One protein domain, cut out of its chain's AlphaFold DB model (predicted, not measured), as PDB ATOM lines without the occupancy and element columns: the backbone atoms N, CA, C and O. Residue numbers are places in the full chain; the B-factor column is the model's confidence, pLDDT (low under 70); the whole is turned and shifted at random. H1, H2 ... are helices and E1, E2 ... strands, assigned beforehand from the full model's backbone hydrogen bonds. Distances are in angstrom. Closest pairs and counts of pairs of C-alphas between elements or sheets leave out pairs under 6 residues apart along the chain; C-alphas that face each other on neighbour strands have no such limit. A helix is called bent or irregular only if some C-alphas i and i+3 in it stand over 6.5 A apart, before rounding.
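AT A GLANCE: This is residues 27 to 129 of the 129 residues of an uncharacterized protein of Albimonas pacifica (UniProt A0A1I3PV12). One antiparallel sheet of eight strands is curled like part of a barrel and bent back on itself, with E3, E2 and E1 facing E7, E6, E5 and E4 and with E8 as the hinge; it is not closed, for the edge strands E3 and E4 stay apart. H2 packs over E2 and E1, while residues 27 to 32 of H1 stick out as a free arm. The printed part has 103 residues, with H1, then E1 to E8, then H2, and its class is mixed, helices and strands. The sheet's order is E3, E2, E1, E8, E7, E6, E5, E4. The whole is compact, with a radius of gyration of the C-alphas of 14.4 A and spans of 51 by 35 by 23 A.

HOW THE PARTS SIT: H1, residues 27 to 38, only grazes the sheet, with its residues 34 to 38. E1, residues 40 to 45, E2, residues 52 to 57, and E3, residues 63 to 67, form a meander, each strand the antiparallel neighbour of the one before; N 43 and O 53 are 2.9 A apart, and N 64 and O 56 2.8 A, within hydrogen-bond range. E4, residues 73 to 77, E5, residues 80 to 85, E6, residues 88 to 92, E7, residues 96 to 101, and E8, residues 104 to 112, form a second meander, with N 82 and O 75 at 2.9 A, N 83 and O 90 at 2.9 A, N 91 and O 98 at 2.8 A, and N 99 and O 106 at 2.8 A. E8 is staggered: residues 104 to 109 pair with E7 and residues 110 to 112 with E1, where N 44 and O 111 are 2.9 A apart. In this folded sheet, one sheet bent back into two leaves, the closest C-alphas of E3 and E5 are Leu 65 and Val 81, 7.1 A apart. H2, residues 117 to 127, is on the sheet at a height of 10.5 A, over E2 and E1, and runs slantwise to the strands, at 46 degrees to E1 on the local plane. In H1 and H2 every O i to N i+4 pair is within hydrogen-bond range.

IN THESE COORDINATES: H1 begins at C-alpha 27 (36.124, -10.135, 12.344) and is 15.1 A long. E8, the longest strand, spans 26.6 A from C-alpha 104 (50.379, 33.451, -6.846). H2 spans 15.3 A and ends at C-alpha 127 (35.693, 8.843, -8.477).

THE WHOLE: The two farthest C-alphas, of Ala 27 and Asp 103, are 51.5 A apart. The printed part has no cut and no long link. The pLDDT is under 70 in residues 27 to 39, 69 to 72, 74 and 114 to 129.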
ATOM      1  N   ALA A  27      35.639 -10.972  11.241       52.34
ATOM      2  CA  ALA A  27      36.124 -10.135  12.344       52.34
ATOM      3  C   ALA A  27      37.647 -10.037  12.412       52.34
ATOM      4  O   ALA A  27      38.135  -8.981  12.784       52.34
ATOM      5  N   GLU A  28      38.400 -11.073  12.047       48.22
ATOM      6  CA  GLU A  28      39.855 -11.009  11.888       48.22
ATOM      7  C   GLU A  28      40.209 -10.079  10.730       48.22
ATOM      8  O   GLU A  28      40.943  -9.127  10.955       48.22
ATOM      9  N   ALA A  29      39.570 -10.211   9.559       54.25
ATOM     10  CA  ALA A  29      39.752  -9.246   8.473       54.25
ATOM     11  C   ALA A  29      39.276  -7.838   8.854       54.25
ATOM     12  O   ALA A  29      39.893  -6.869   8.435       54.25
ATOM     13  N   LYS A  30      38.210  -7.683   9.655       50.97
ATOM     14  CA  LYS A  30      37.783  -6.367  10.172       50.97
ATOM     15  C   LYS A  30      38.732  -5.811  11.223       50.97
ATOM     16  O   LYS A  30      38.864  -4.598  11.280       50.97
ATOM     17  N   ARG A  31      39.359  -6.645  12.057       53.44
ATOM     18  CA  ARG A  31      40.390  -6.227  13.017       53.44
ATOM     19  C   ARG A  31      41.657  -5.831  12.284       53.44
ATOM     20  O   ARG A  31      42.127  -4.736  12.520       53.44
ATOM     21  N   GLU A  32      42.119  -6.626  11.326       56.31
ATOM     22  CA  GLU A  32      43.244  -6.267  10.460       56.31
ATOM     23  C   GLU A  32      42.951  -4.986   9.669       56.31
ATOM     24  O   GLU A  32      43.787  -4.087   9.636       56.31
ATOM     25  N   LEU A  33      41.742  -4.833   9.108       51.84
ATOM     26  CA  LEU A  33      41.335  -3.566   8.499       51.84
ATOM     27  C   LEU A  33      41.311  -2.445   9.536       51.84
ATOM     28  O   LEU A  33      41.774  -1.360   9.234       51.84
ATOM     29  N   SER A  34      40.774  -2.675  10.733       54.25
ATOM     30  CA  SER A  34      40.676  -1.669  11.796       54.25
ATOM     31  C   SER A  34      42.039  -1.250  12.332       54.25
ATOM     32  O   SER A  34      42.190  -0.092  12.698       54.25
ATOM     33  N   ASP A  35      43.015  -2.151  12.376       57.34
ATOM     34  CA  ASP A  35      44.382  -1.869  12.807       57.34
ATOM     35  C   ASP A  35      45.095  -1.051  11.725       57.34
ATOM     36  O   ASP A  35      45.644   0.011  12.011       57.34
ATOM     37  N   VAL A  36      44.956  -1.447  10.453       58.69
ATOM     38  CA  VAL A  36      45.449  -0.667   9.305       58.69
ATOM     39  C   VAL A  36      44.756   0.697   9.208       58.69
ATOM     40  O   VAL A  36      45.387   1.683   8.842       58.69
ATOM     41  N   VAL A  37      43.466   0.782   9.538       58.25
ATOM     42  CA  VAL A  37      42.662   2.016   9.526       58.25
ATOM     43  C   VAL A  37      42.968   2.894  10.738       58.25
ATOM     44  O   VAL A  37      42.975   4.115  10.607       58.25
ATOM     45  N   GLY A  38      43.245   2.303  11.902       61.25
ATOM     46  CA  GLY A  38      43.544   3.015  13.144       61.25
ATOM     47  C   GLY A  38      44.806   3.870  13.044       61.25
ATOM     48  O   GLY A  38      44.893   4.923  13.674       61.25
ATOM     49  N   GLU A  39      45.745   3.469  12.189       69.56
ATOM     50  CA  GLU A  39      46.974   4.213  11.903       69.56
ATOM     51  C   GLU A  39      46.782   5.343  10.876       69.56
ATOM     52  O   GLU A  39      47.680   6.173  10.681       69.56
ATOM     53  N   LYS A  40      45.619   5.413  10.214       77.12
ATOM     54  CA  LYS A  40      45.339   6.375   9.146       77.12
ATOM     55  C   LYS A  40      44.446   7.509   9.642       77.12
ATOM     56  O   LYS A  40      43.387   7.318  10.230       77.12
ATOM     57  N   THR A  41      44.846   8.738   9.344       80.94
ATOM     58  CA  THR A  41      44.062   9.952   9.574       80.94
ATOM     59  C   THR A  41      43.630  10.536   8.241       80.94
ATOM     60  O   THR A  41      44.467  10.807   7.382       80.94
ATOM     61  N   ILE A  42      42.332  10.795   8.083       82.06
ATOM     62  CA  ILE A  42      41.808  11.444   6.880       82.06
ATOM     63  C   ILE A  42      41.541  12.921   7.139       82.06
ATOM     64  O   ILE A  42      40.938  13.311   8.148       82.06
ATOM     65  N   ARG A  43      41.979  13.749   6.194       86.75
ATOM     66  CA  ARG A  43      41.724  15.185   6.160       86.75
ATOM     67  C   ARG A  43      40.859  15.528   4.959       86.75
ATOM     68  O   ARG A  43      41.115  15.032   3.867       86.75
ATOM     69  N   ARG A  44      39.859  16.389   5.145       87.81
ATOM     70  CA  ARG A  44      39.062  16.948   4.046       87.81
ATOM     71  C   ARG A  44      39.455  18.397   3.810       87.81
ATOM     72  O   ARG A  44      39.365  19.191   4.737       87.81
ATOM     73  N   CYS A  45      39.841  18.725   2.585       88.88
ATOM     74  CA  CYS A  45      40.225  20.057   2.142       88.88
ATOM     75  C   CYS A  45      39.142  20.611   1.205       88.88
ATOM     76  O   CYS A  45      38.934  20.098   0.103       88.88
ATOM     77  N   GLU A  46      38.408  21.636   1.638       85.38
ATOM     78  CA  GLU A  46      37.324  22.199   0.828       85.38
ATOM     79  C   GLU A  46      37.854  22.965  -0.389       85.38
ATOM     80  O   GLU A  46      38.809  23.731  -0.296       85.38
ATOM     81  N   GLY A  47      37.214  22.771  -1.547       82.38
ATOM     82  CA  GLY A  47      37.576  23.463  -2.789       82.38
ATOM     83  C   GLY A  47      38.854  22.955  -3.465       82.38
ATOM     84  O   GLY A  47      39.245  23.522  -4.484       82.38
ATOM     85  N   LEU A  48      39.471  21.899  -2.930       85.62
ATOM     86  CA  LEU A  48      40.603  21.190  -3.514       85.62
ATOM     87  C   LEU A  48      40.130  19.873  -4.142       85.62
ATOM     88  O   LEU A  48      39.222  19.226  -3.620       85.62
ATOM     89  N   TRP A  49      40.762  19.454  -5.239       78.00
ATOM     90  CA  TRP A  49      40.633  18.092  -5.756       78.00
ATOM     91  C   TRP A  49      42.017  17.404  -5.769       78.00
ATOM     92  O   TRP A  49      42.946  17.976  -6.346       78.00
ATOM     93  N   PRO A  50      42.176  16.206  -5.172       73.88
ATOM     94  CA  PRO A  50      41.160  15.482  -4.406       73.88
ATOM     95  C   PRO A  50      40.782  16.234  -3.121       73.88
ATOM     96  O   PRO A  50      41.618  16.870  -2.481       73.88
ATOM     97  N   ALA A  51      39.508  16.150  -2.737       80.56
ATOM     98  CA  ALA A  51      39.016  16.821  -1.535       80.56
ATOM     99  C   ALA A  51      39.414  16.089  -0.246       80.56
ATOM    100  O   ALA A  51      39.306  16.664   0.831       80.56
ATOM    101  N   TYR A  52      39.849  14.830  -0.336       82.06
ATOM    102  CA  TYR A  52      40.222  14.004   0.809       82.06
ATOM    103  C   TYR A  52      41.659  13.523   0.676       82.06
ATOM    104  O   TYR A  52      42.055  13.013  -0.370       82.06
ATOM    105  N   LEU A  53      42.414  13.662   1.761       84.50
ATOM    106  CA  LEU A  53      43.818  13.291   1.865       84.50
ATOM    107  C   LEU A  53      44.008  12.305   3.009       84.50
ATOM    108  O   LEU A  53      43.491  12.515   4.108       84.50
ATOM    109  N   VAL A  54      44.769  11.246   2.753       82.88
ATOM    110  CA  VAL A  54      45.032  10.182   3.724       82.88
ATOM    111  C   VAL A  54      46.449  10.335   4.259       82.88
ATOM    112  O   VAL A  54      47.402  10.470   3.493       82.88
ATOM    113  N   PHE A  55      46.585  10.309   5.580       84.50
ATOM    114  CA  PHE A  55      47.857  10.396   6.283       84.50
ATOM    115  C   PHE A  55      48.059   9.162   7.155       84.50
ATOM    116  O   PHE A  55      47.111   8.699   7.775       84.50
ATOM    117  N   THR A  56      49.290   8.684   7.272       82.94
ATOM    118  CA  THR A  56      49.701   7.698   8.277       82.94
ATOM    119  C   THR A  56      50.312   8.423   9.466       82.94
ATOM    120  O   THR A  56      51.130   9.327   9.274       82.94
ATOM    121  N   GLN A  57      49.935   8.047  10.684       80.31
ATOM    122  CA  GLN A  57      50.564   8.562  11.896       80.31
ATOM    123  C   GLN A  57      51.729   7.658  12.306       80.31
ATOM    124  O   GLN A  57      51.546   6.458  12.476       80.31
ATOM    125  N   ASP A  58      52.930   8.215  12.459       80.69
ATOM    126  CA  ASP A  58      54.050   7.451  13.013       80.69
ATOM    127  C   ASP A  58      54.015   7.393  14.550       80.69
ATOM    128  O   ASP A  58      53.212   8.058  15.208       80.69
ATOM    129  N   SER A  59      54.915   6.605  15.142       78.75
ATOM    130  CA  SER A  59      54.993   6.408  16.597       78.75
ATOM    131  C   SER A  59      55.296   7.681  17.396       78.75
ATOM    132  O   SER A  59      55.111   7.691  18.612       78.75
ATOM    133  N   SER A  60      55.741   8.758  16.740       80.56
ATOM    134  CA  SER A  60      55.945  10.073  17.356       80.56
ATOM    135  C   SER A  60      54.707  10.976  17.285       80.56
ATOM    136  O   SER A  60      54.717  12.085  17.815       80.56
ATOM    137  N   GLY A  61      53.634  10.505  16.645       75.75
ATOM    138  CA  GLY A  61      52.404  11.256  16.427       75.75
ATOM    139  C   GLY A  61      52.423  12.126  15.169       75.75
ATOM    140  O   GLY A  61      51.442  12.830  14.919       75.75
ATOM    141  N   LEU A  62      53.493  12.084  14.366       79.12
ATOM    142  CA  LEU A  62      53.602  12.877  13.145       79.12
ATOM    143  C   LEU A  62      52.799  12.246  12.009       79.12
ATOM    144  O   LEU A  62      52.908  11.052  11.733       79.12
ATOM    145  N   LEU A  63      52.018  13.081  11.324       78.75
ATOM    146  CA  LEU A  63      51.227  12.682  10.167       78.75
ATOM    147  C   LEU A  63      52.058  12.794   8.889       78.75
ATOM    148  O   LEU A  63      52.609  13.847   8.571       78.75
ATOM    149  N   LYS A  64      52.128  11.698   8.139       83.50
ATOM    150  CA  LYS A  64      52.794  11.607   6.839       83.50
ATOM    151  C   LYS A  64      51.750  11.351   5.775       83.50
ATOM    152  O   LYS A  64      50.971  10.420   5.920       83.50
ATOM    153  N   LEU A  65      51.751  12.154   4.714       83.44
ATOM    154  CA  LEU A  65      50.877  11.912   3.570       83.44
ATOM    155  C   LEU A  65      51.150  10.507   3.022       83.44
ATOM    156  O   LEU A  65      52.303  10.180   2.732       83.44
ATOM    157  N   ASP A  66      50.097   9.698   2.957       78.75
ATOM    158  CA  ASP A  66      50.151   8.287   2.577       78.75
ATOM    159  C   ASP A  66      49.991   8.115   1.068       78.75
ATOM    160  O   ASP A  66      50.675   7.312   0.442       78.75
ATOM    161  N   PHE A  67      49.098   8.912   0.476       71.38
ATOM    162  CA  PHE A  67      48.796   8.852  -0.942       71.38
ATOM    163  C   PHE A  67      48.374  10.215  -1.492       71.38
ATOM    164  O   PHE A  67      47.614  10.953  -0.857       71.38
ATOM    165  N   TRP A  68      48.823  10.510  -2.714       70.44
ATOM    166  CA  TRP A  68      48.320  11.602  -3.538       70.44
ATOM    167  C   TRP A  68      48.067  11.085  -4.965       70.44
ATOM    168  O   TRP A  68      48.986  10.559  -5.588       70.44
ATOM    169  N   PRO A  69      46.853  11.239  -5.523       63.00
ATOM    170  CA  PRO A  69      46.477  10.623  -6.801       63.00
ATOM    171  C   PRO A  69      47.125  11.245  -8.049       63.00
ATOM    172  O   PRO A  69      46.869  10.781  -9.155       63.00
ATOM    173  N   LEU A  70      47.927  12.308  -7.919       58.00
ATOM    174  CA  LEU A  70      48.316  13.177  -9.042       58.00
ATOM    175  C   LEU A  70      49.820  13.192  -9.385       58.00
ATOM    176  O   LEU A  70      50.307  14.248  -9.763       58.00
ATOM    177  N   HIS A  71      50.508  12.043  -9.371       62.78
ATOM    178  CA  HIS A  71      51.938  11.857  -9.733       62.78
ATOM    179  C   HIS A  71      52.956  12.008  -8.584       62.78
ATOM    180  O   HIS A  71      52.586  12.065  -7.414       62.78
ATOM    181  N   GLU A  72      54.244  11.936  -8.949       62.78
ATOM    182  CA  GLU A  72      55.406  11.707  -8.088       62.78
ATOM    183  C   GLU A  72      55.592  12.813  -7.036       62.78
ATOM    184  O   GLU A  72      55.608  14.006  -7.339       62.78
ATOM    185  N   GLU A  73      55.753  12.398  -5.777       72.75
ATOM    186  CA  GLU A  73      56.297  13.245  -4.716       72.75
ATOM    187  C   GLU A  73      57.664  13.769  -5.168       72.75
ATOM    188  O   GLU A  73      58.600  12.993  -5.356       72.75
ATOM    189  N   ILE A  74      57.785  15.085  -5.347       68.94
ATOM    190  CA  ILE A  74      59.033  15.700  -5.818       68.94
ATOM    191  C   ILE A  74      59.953  16.089  -4.659       68.94
ATOM    192  O   ILE A  74      61.159  16.247  -4.845       68.94
ATOM    193  N   SER A  75      59.406  16.260  -3.450       78.06
ATOM    194  CA  SER A  75      60.203  16.541  -2.255       78.06
ATOM    195  C   SER A  75      59.418  16.354  -0.957       78.06
ATOM    196  O   SER A  75      58.195  16.499  -0.917       78.06
ATOM    197  N   ARG A  76      60.155  16.147   0.139       80.25
ATOM    198  CA  ARG A  76      59.641  16.155   1.510       80.25
ATOM    199  C   ARG A  76      60.495  17.054   2.386       80.25
ATOM    200  O   ARG A  76      61.699  16.844   2.518       80.25
ATOM    201  N   ILE A  77      59.860  18.035   3.019       77.94
ATOM    202  CA  ILE A  77      60.514  18.994   3.915       77.94
ATOM    203  C   ILE A  77      59.835  18.893   5.281       77.94
ATOM    204  O   ILE A  77      58.764  19.455   5.519       77.94
ATOM    205  N   GLY A  78      60.447  18.131   6.188       78.94
ATOM    206  CA  GLY A  78      59.849  17.815   7.484       78.94
ATOM    207  C   GLY A  78      58.539  17.036   7.324       78.94
ATOM    208  O   GLY A  78      58.532  15.936   6.778       78.94
ATOM    209  N   HIS A  79      57.433  17.612   7.800       78.06
ATOM    210  CA  HIS A  79      56.085  17.033   7.709       78.06
ATOM    211  C   HIS A  79      55.319  17.470   6.450       78.06
ATOM    212  O   HIS A  79      54.164  17.088   6.273       78.06
ATOM    213  N   ARG A  80      55.934  18.292   5.592       85.75
ATOM    214  CA  ARG A  80      55.307  18.783   4.367       85.75
ATOM    215  C   ARG A  80      55.776  17.978   3.173       85.75
ATOM    216  O   ARG A  80      56.970  17.705   3.034       85.75
ATOM    217  N   VAL A  81      54.835  17.648   2.305       87.19
ATOM    218  CA  VAL A  81      55.102  16.994   1.025       87.19
ATOM    219  C   VAL A  81      54.888  18.011  -0.079       87.19
ATOM    220  O   VAL A  81      53.900  18.740  -0.060       87.19
ATOM    221  N   VAL A  82      55.824  18.083  -1.017       88.56
ATOM    222  CA  VAL A  82      55.675  18.901  -2.217       88.56
ATOM    223  C   VAL A  82      55.354  17.973  -3.376       88.56
ATOM    224  O   VAL A  82      56.096  17.030  -3.654       88.56
ATOM    225  N   VAL A  83      54.241  18.249  -4.043       88.00
ATOM    226  CA  VAL A  83      53.791  17.529  -5.236       88.00
ATOM    227  C   VAL A  83      53.710  18.517  -6.388       88.00
ATOM    228  O   VAL A  83      53.255  19.641  -6.199       88.00
ATOM    229  N   GLU A  84      54.136  18.124  -7.582       85.31
ATOM    230  CA  GLU A  84      53.992  18.948  -8.782       85.31
ATOM    231  C   GLU A  84      52.961  18.345  -9.730       85.31
ATOM    232  O   GLU A  84      52.958  17.147 -10.004       85.31
ATOM    233  N   ARG A  85      52.088  19.195 -10.272       81.00
ATOM    234  CA  ARG A  85      51.139  18.810 -11.311       81.00
ATOM    235  C   ARG A  85      50.988  19.924 -12.327       81.00
ATOM    236  O   ARG A  85      50.484  20.991 -11.997       81.00
ATOM    237  N   LYS A  86      51.299  19.623 -13.592       83.06
ATOM    238  CA  LYS A  86      51.101  20.544 -14.727       83.06
ATOM    239  C   LYS A  86      51.712  21.939 -14.469       83.06
ATOM    240  O   LYS A  86      51.084  22.938 -14.794       83.06
ATOM    241  N   GLY A  87      52.897  21.994 -13.850       82.75
ATOM    242  CA  GLY A  87      53.576  23.248 -13.495       82.75
ATOM    243  C   GLY A  87      53.033  23.960 -12.250       82.75
ATOM    244  O   GLY A  87      53.443  25.075 -11.961       82.75
ATOM    245  N   VAL A  88      52.115  23.336 -11.508       87.25
ATOM    246  CA  VAL A  88      51.595  23.843 -10.234       87.25
ATOM    247  C   VAL A  88      52.189  23.027  -9.094       87.25
ATOM    248  O   VAL A  88      52.097  21.796  -9.101       87.25
ATOM    249  N   HIS A  89      52.766  23.701  -8.103       90.00
ATOM    250  CA  HIS A  89      53.315  23.053  -6.915       90.00
ATOM    251  C   HIS A  89      52.295  23.068  -5.778       90.00
ATOM    252  O   HIS A  89      51.733  24.103  -5.440       90.00
ATOM    253  N   TYR A  90      52.086  21.919  -5.152       90.94
ATOM    254  CA  TYR A  90      51.218  21.750  -3.997       90.94
ATOM    255  C   TYR A  90      52.085  21.426  -2.792       90.94
ATOM    256  O   TYR A  90      52.736  20.383  -2.753       90.94
ATOM    257  N   VAL A  91      52.087  22.312  -1.801       92.25
ATOM    258  CA  VAL A  91      52.710  22.062  -0.502       92.25
ATOM    259  C   VAL A  91      51.634  21.530   0.433       92.25
ATOM    260  O   VAL A  91      50.747  22.263   0.864       92.25
ATOM    261  N   VAL A  92      51.705  20.238   0.723       90.75
ATOM    262  CA  VAL A  92      50.707  19.486   1.482       90.75
ATOM    263  C   VAL A  92      51.176  19.319   2.923       90.75
ATOM    264  O   VAL A  92      52.271  18.814   3.175       90.75
ATOM    265  N   SER A  93      50.333  19.717   3.869       90.69
ATOM    266  CA  SER A  93      50.479  19.470   5.306       90.69
ATOM    267  C   SER A  93      49.226  18.784   5.854       90.69
ATOM    268  O   SER A  93      48.255  18.581   5.127       90.69
ATOM    269  N   ASP A  94      49.219  18.428   7.137       86.25
ATOM    270  CA  ASP A  94      48.062  17.779   7.757       86.25
ATOM    271  C   ASP A  94      46.884  18.733   8.030       86.25
ATOM    272  O   ASP A  94      45.770  18.269   8.274       86.25
ATOM    273  N   SER A  95      47.108  20.049   7.988       90.00
ATOM    274  CA  SER A  95      46.083  21.069   8.244       90.00
ATOM    275  C   SER A  95      45.722  21.922   7.032       90.00
ATOM    276  O   SER A  95      44.695  22.596   7.048       90.00
ATOM    277  N   GLU A  96      46.550  21.939   5.992       93.44
ATOM    278  CA  GLU A  96      46.313  22.746   4.794       93.44
ATOM    279  C   GLU A  96      47.111  22.255   3.582       93.44
ATOM    280  O   GLU A  96      48.164  21.621   3.716       93.44
ATOM    281  N   VAL A  97      46.625  22.614   2.397       92.94
ATOM    282  CA  VAL A  97      47.350  22.514   1.129       92.94
ATOM    283  C   VAL A  97      47.526  23.909   0.558       92.94
ATOM    284  O   VAL A  97      46.559  24.659   0.426       92.94
ATOM    285  N   VAL A  98      48.755  24.245   0.186       93.94
ATOM    286  CA  VAL A  98      49.066  25.491  -0.511       93.94
ATOM    287  C   VAL A  98      49.368  25.170  -1.964       93.94
ATOM    288  O   VAL A  98      50.340  24.482  -2.261       93.94
ATOM    289  N   GLU A  99      48.526  25.661  -2.863       93.25
ATOM    290  CA  GLU A  99      48.758  25.649  -4.303       93.25
ATOM    291  C   GLU A  99      49.582  26.881  -4.676       93.25
ATOM    292  O   GLU A  99      49.216  28.004  -4.327       93.25
ATOM    293  N   LEU A 100      50.698  26.660  -5.360       92.50
ATOM    294  CA  LEU A 100      51.638  27.668  -5.826       92.50
ATOM    295  C   LEU A 100      51.716  27.589  -7.350       92.50
ATOM    296  O   LEU A 100      52.045  26.538  -7.909       92.50
ATOM    297  N   ASN A 101      51.424  28.702  -8.006       91.31
ATOM    298  CA  ASN A 101      51.515  28.873  -9.450       91.31
ATOM    299  C   ASN A 101      52.113  30.254  -9.776       91.31
ATOM    300  O   ASN A 101      52.407  31.045  -8.875       91.31
ATOM    301  N   ASP A 102      52.294  30.543 -11.062       91.06
ATOM    302  CA  ASP A 102      52.868  31.816 -11.522       91.06
ATOM    303  C   ASP A 102      52.002  33.036 -11.154       91.06
ATOM    304  O   ASP A 102      52.518  34.142 -10.989       91.06
ATOM    305  N   ASP A 103      50.696  32.829 -10.973       90.38
ATOM    306  CA  ASP A 103      49.723  33.869 -10.628       90.38
ATOM    307  C   ASP A 103      49.636  34.130  -9.110       90.38
ATOM    308  O   ASP A 103      49.001  35.094  -8.672       90.38
ATOM    309  N   GLY A 104      50.279  33.291  -8.291       92.69
ATOM    310  CA  GLY A 104      50.379  33.451  -6.846       92.69
ATOM    311  C   GLY A 104      50.137  32.165  -6.058       92.69
ATOM    312  O   GLY A 104      50.488  31.059  -6.464       92.69
ATOM    313  N   SER A 105      49.568  32.328  -4.863       94.62
ATOM    314  CA  SER A 105      49.331  31.226  -3.932       94.62
ATOM    315  C   SER A 105      47.878  31.157  -3.490       94.62
ATOM    316  O   SER A 105      47.297  32.180  -3.113       94.62
ATOM    317  N   LYS A 106      47.322  29.948  -3.425       95.12
ATOM    318  CA  LYS A 106      45.995  29.682  -2.866       95.12
ATOM    319  C   LYS A 106      46.088  28.655  -1.745       95.12
ATOM    320  O   LYS A 106      46.743  27.630  -1.883       95.12
ATOM    321  N   VAL A 107      45.417  28.941  -0.632       95.12
ATOM    322  CA  VAL A 107      45.433  28.087   0.562       95.12
ATOM    323  C   VAL A 107      44.100  27.369   0.703       95.12
ATOM    324  O   VAL A 107      43.042  28.000   0.712       95.12
ATOM    325  N   TYR A 108      44.165  26.053   0.859       94.19
ATOM    326  CA  TYR A 108      43.036  25.175   1.125       94.19
ATOM    327  C   TYR A 108      43.174  24.621   2.536       94.19
ATOM    328  O   TYR A 108      44.094  23.855   2.817       94.19
ATOM    329  N   LYS A 109      42.270  25.007   3.434       93.31
ATOM    330  CA  LYS A 109      42.260  24.475   4.800       93.31
ATOM    331  C   LYS A 109      41.708  23.059   4.804       93.31
ATOM    332  O   LYS A 109      40.726  22.774   4.120       93.31
ATOM    333  N   CYS A 110      42.336  22.205   5.598       90.44
ATOM    334  CA  CYS A 110      41.986  20.808   5.727       90.44
ATOM    335  C   CYS A 110      41.569  20.494   7.164       90.44
ATOM    336  O   CYS A 110      42.268  20.815   8.126       90.44
ATOM    337  N   GLU A 111      40.437  19.822   7.320       89.69
ATOM    338  CA  GLU A 111      39.884  19.476   8.626       89.69
ATOM    339  C   GLU A 111      39.980  17.976   8.881       89.69
ATOM    340  O   GLU A 111      39.891  17.165   7.956       89.69
ATOM    341  N   LYS A 112      40.173  17.590  10.150       84.00
ATOM    342  CA  LYS A 112      40.078  16.178  10.539       84.00
ATOM    343  C   LYS A 112      38.633  15.745  10.378       84.00
ATOM    344  O   LYS A 112      37.752  16.330  11.003       84.00
ATOM    345  N   VAL A 113      38.403  14.683   9.617       78.50
ATOM    346  CA  VAL A 113      37.070  14.098   9.521       78.50
ATOM    347  C   VAL A 113      37.050  12.800  10.312       78.50
ATOM    348  O   VAL A 113      37.869  11.916  10.081       78.50
ATOM    349  N   GLY A 114      36.113  12.681  11.253       61.69
ATOM    350  CA  GLY A 114      35.825  11.432  11.967       61.69
ATOM    351  C   GLY A 114      35.002  10.469  11.113       61.69
ATOM    352  O   GLY A 114      33.981   9.969  11.570       61.69
ATOM    353  N   MET A 115      35.371  10.302   9.843       59.94
ATOM    354  CA  MET A 115      34.687   9.402   8.922       59.94
ATOM    355  C   MET A 115      35.338   8.023   8.960       59.94
ATOM    356  O   MET A 115      36.564   7.921   8.947       59.94
ATOM    357  N   ASP A 116      34.509   6.980   8.936       56.09
ATOM    358  CA  ASP A 116      34.958   5.615   8.680       56.09
ATOM    359  C   ASP A 116      35.683   5.567   7.332       56.09
ATOM    360  O   ASP A 116      35.102   5.870   6.284       56.09
ATOM    361  N   LEU A 117      36.956   5.172   7.361       57.88
ATOM    362  CA  LEU A 117      37.847   5.080   6.199       57.88
ATOM    363  C   LEU A 117      37.227   4.244   5.064       57.88
ATOM    364  O   LEU A 117      37.476   4.517   3.893       57.88
ATOM    365  N   TYR A 118      36.346   3.298   5.414       54.06
ATOM    366  CA  TYR A 118      35.533   2.511   4.488       54.06
ATOM    367  C   TYR A 118      34.710   3.384   3.526       54.06
ATOM    368  O   TYR A 118      34.790   3.204   2.317       54.06
ATOM    369  N   LEU A 119      33.984   4.386   4.037       55.25
ATOM    370  CA  LEU A 119      33.152   5.278   3.215       55.25
ATOM    371  C   LEU A 119      33.988   6.159   2.280       55.25
ATOM    372  O   LEU A 119      33.527   6.516   1.197       55.25
ATOM    373  N   ILE A 120      35.205   6.520   2.691       61.41
ATOM    374  CA  ILE A 120      36.104   7.357   1.886       61.41
ATOM    375  C   ILE A 120      36.791   6.525   0.810       61.41
ATOM    376  O   ILE A 120      36.835   6.962  -0.333       61.41
ATOM    377  N   LEU A 121      37.247   5.312   1.131       58.16
ATOM    378  CA  LEU A 121      37.788   4.384   0.137       58.16
ATOM    379  C   LEU A 121      36.743   4.014  -0.921       58.16
ATOM    380  O   LEU A 121      37.070   4.036  -2.104       58.16
ATOM    381  N   SER A 122      35.489   3.751  -0.530       57.44
ATOM    382  CA  SER A 122      34.403   3.501  -1.491       57.44
ATOM    383  C   SER A 122      34.187   4.687  -2.435       57.44
ATOM    384  O   SER A 122      34.094   4.487  -3.641       57.44
ATOM    385  N   LYS A 123      34.191   5.923  -1.916       57.09
ATOM    386  CA  LYS A 123      34.041   7.129  -2.746       57.09
ATOM    387  C   LYS A 123      35.244   7.410  -3.642       57.09
ATOM    388  O   LYS A 123      35.065   7.782  -4.793       57.09
ATOM    389  N   LEU A 124      36.464   7.228  -3.137       56.91
ATOM    390  CA  LEU A 124      37.684   7.411  -3.929       56.91
ATOM    391  C   LEU A 124      37.774   6.392  -5.075       56.91
ATOM    392  O   LEU A 124      38.248   6.739  -6.151       56.91
ATOM    393  N   LEU A 125      37.304   5.158  -4.860       54.00
ATOM    394  CA  LEU A 125      37.219   4.132  -5.903       54.00
ATOM    395  C   LEU A 125      36.162   4.464  -6.968       54.00
ATOM    396  O   LEU A 125      36.414   4.224  -8.143       54.00
ATOM    397  N   GLU A 126      35.020   5.039  -6.578       55.53
ATOM    398  CA  GLU A 126      33.979   5.506  -7.512       55.53
ATOM    399  C   GLU A 126      34.415   6.733  -8.333       55.53
ATOM    400  O   GLU A 126      34.068   6.842  -9.501       55.53
ATOM    401  N   GLU A 127      35.187   7.660  -7.756       49.06
ATOM    402  CA  GLU A 127      35.693   8.843  -8.477       49.06
ATOM    403  C   GLU A 127      36.876   8.527  -9.412       49.06
ATOM    404  O   GLU A 127      37.194   9.323 -10.299       49.06
ATOM    405  N   ALA A 128      37.544   7.389  -9.207       44.62
ATOM    406  CA  ALA A 128      38.655   6.920 -10.032       44.62
ATOM    407  C   ALA A 128      38.221   6.027 -11.215       44.62
ATOM    408  O   ALA A 128      39.072   5.698 -12.048       44.62
ATOM    409  N   SER A 129      36.942   5.630 -11.284       44.59
ATOM    410  CA  SER A 129      36.340   4.853 -12.384       44.59
ATOM    411  C   SER A 129      35.664   5.739 -13.424       44.59
ATOM    412  O   SER A 129      35.819   5.445 -14.629       44.59
TER     413      SER A 129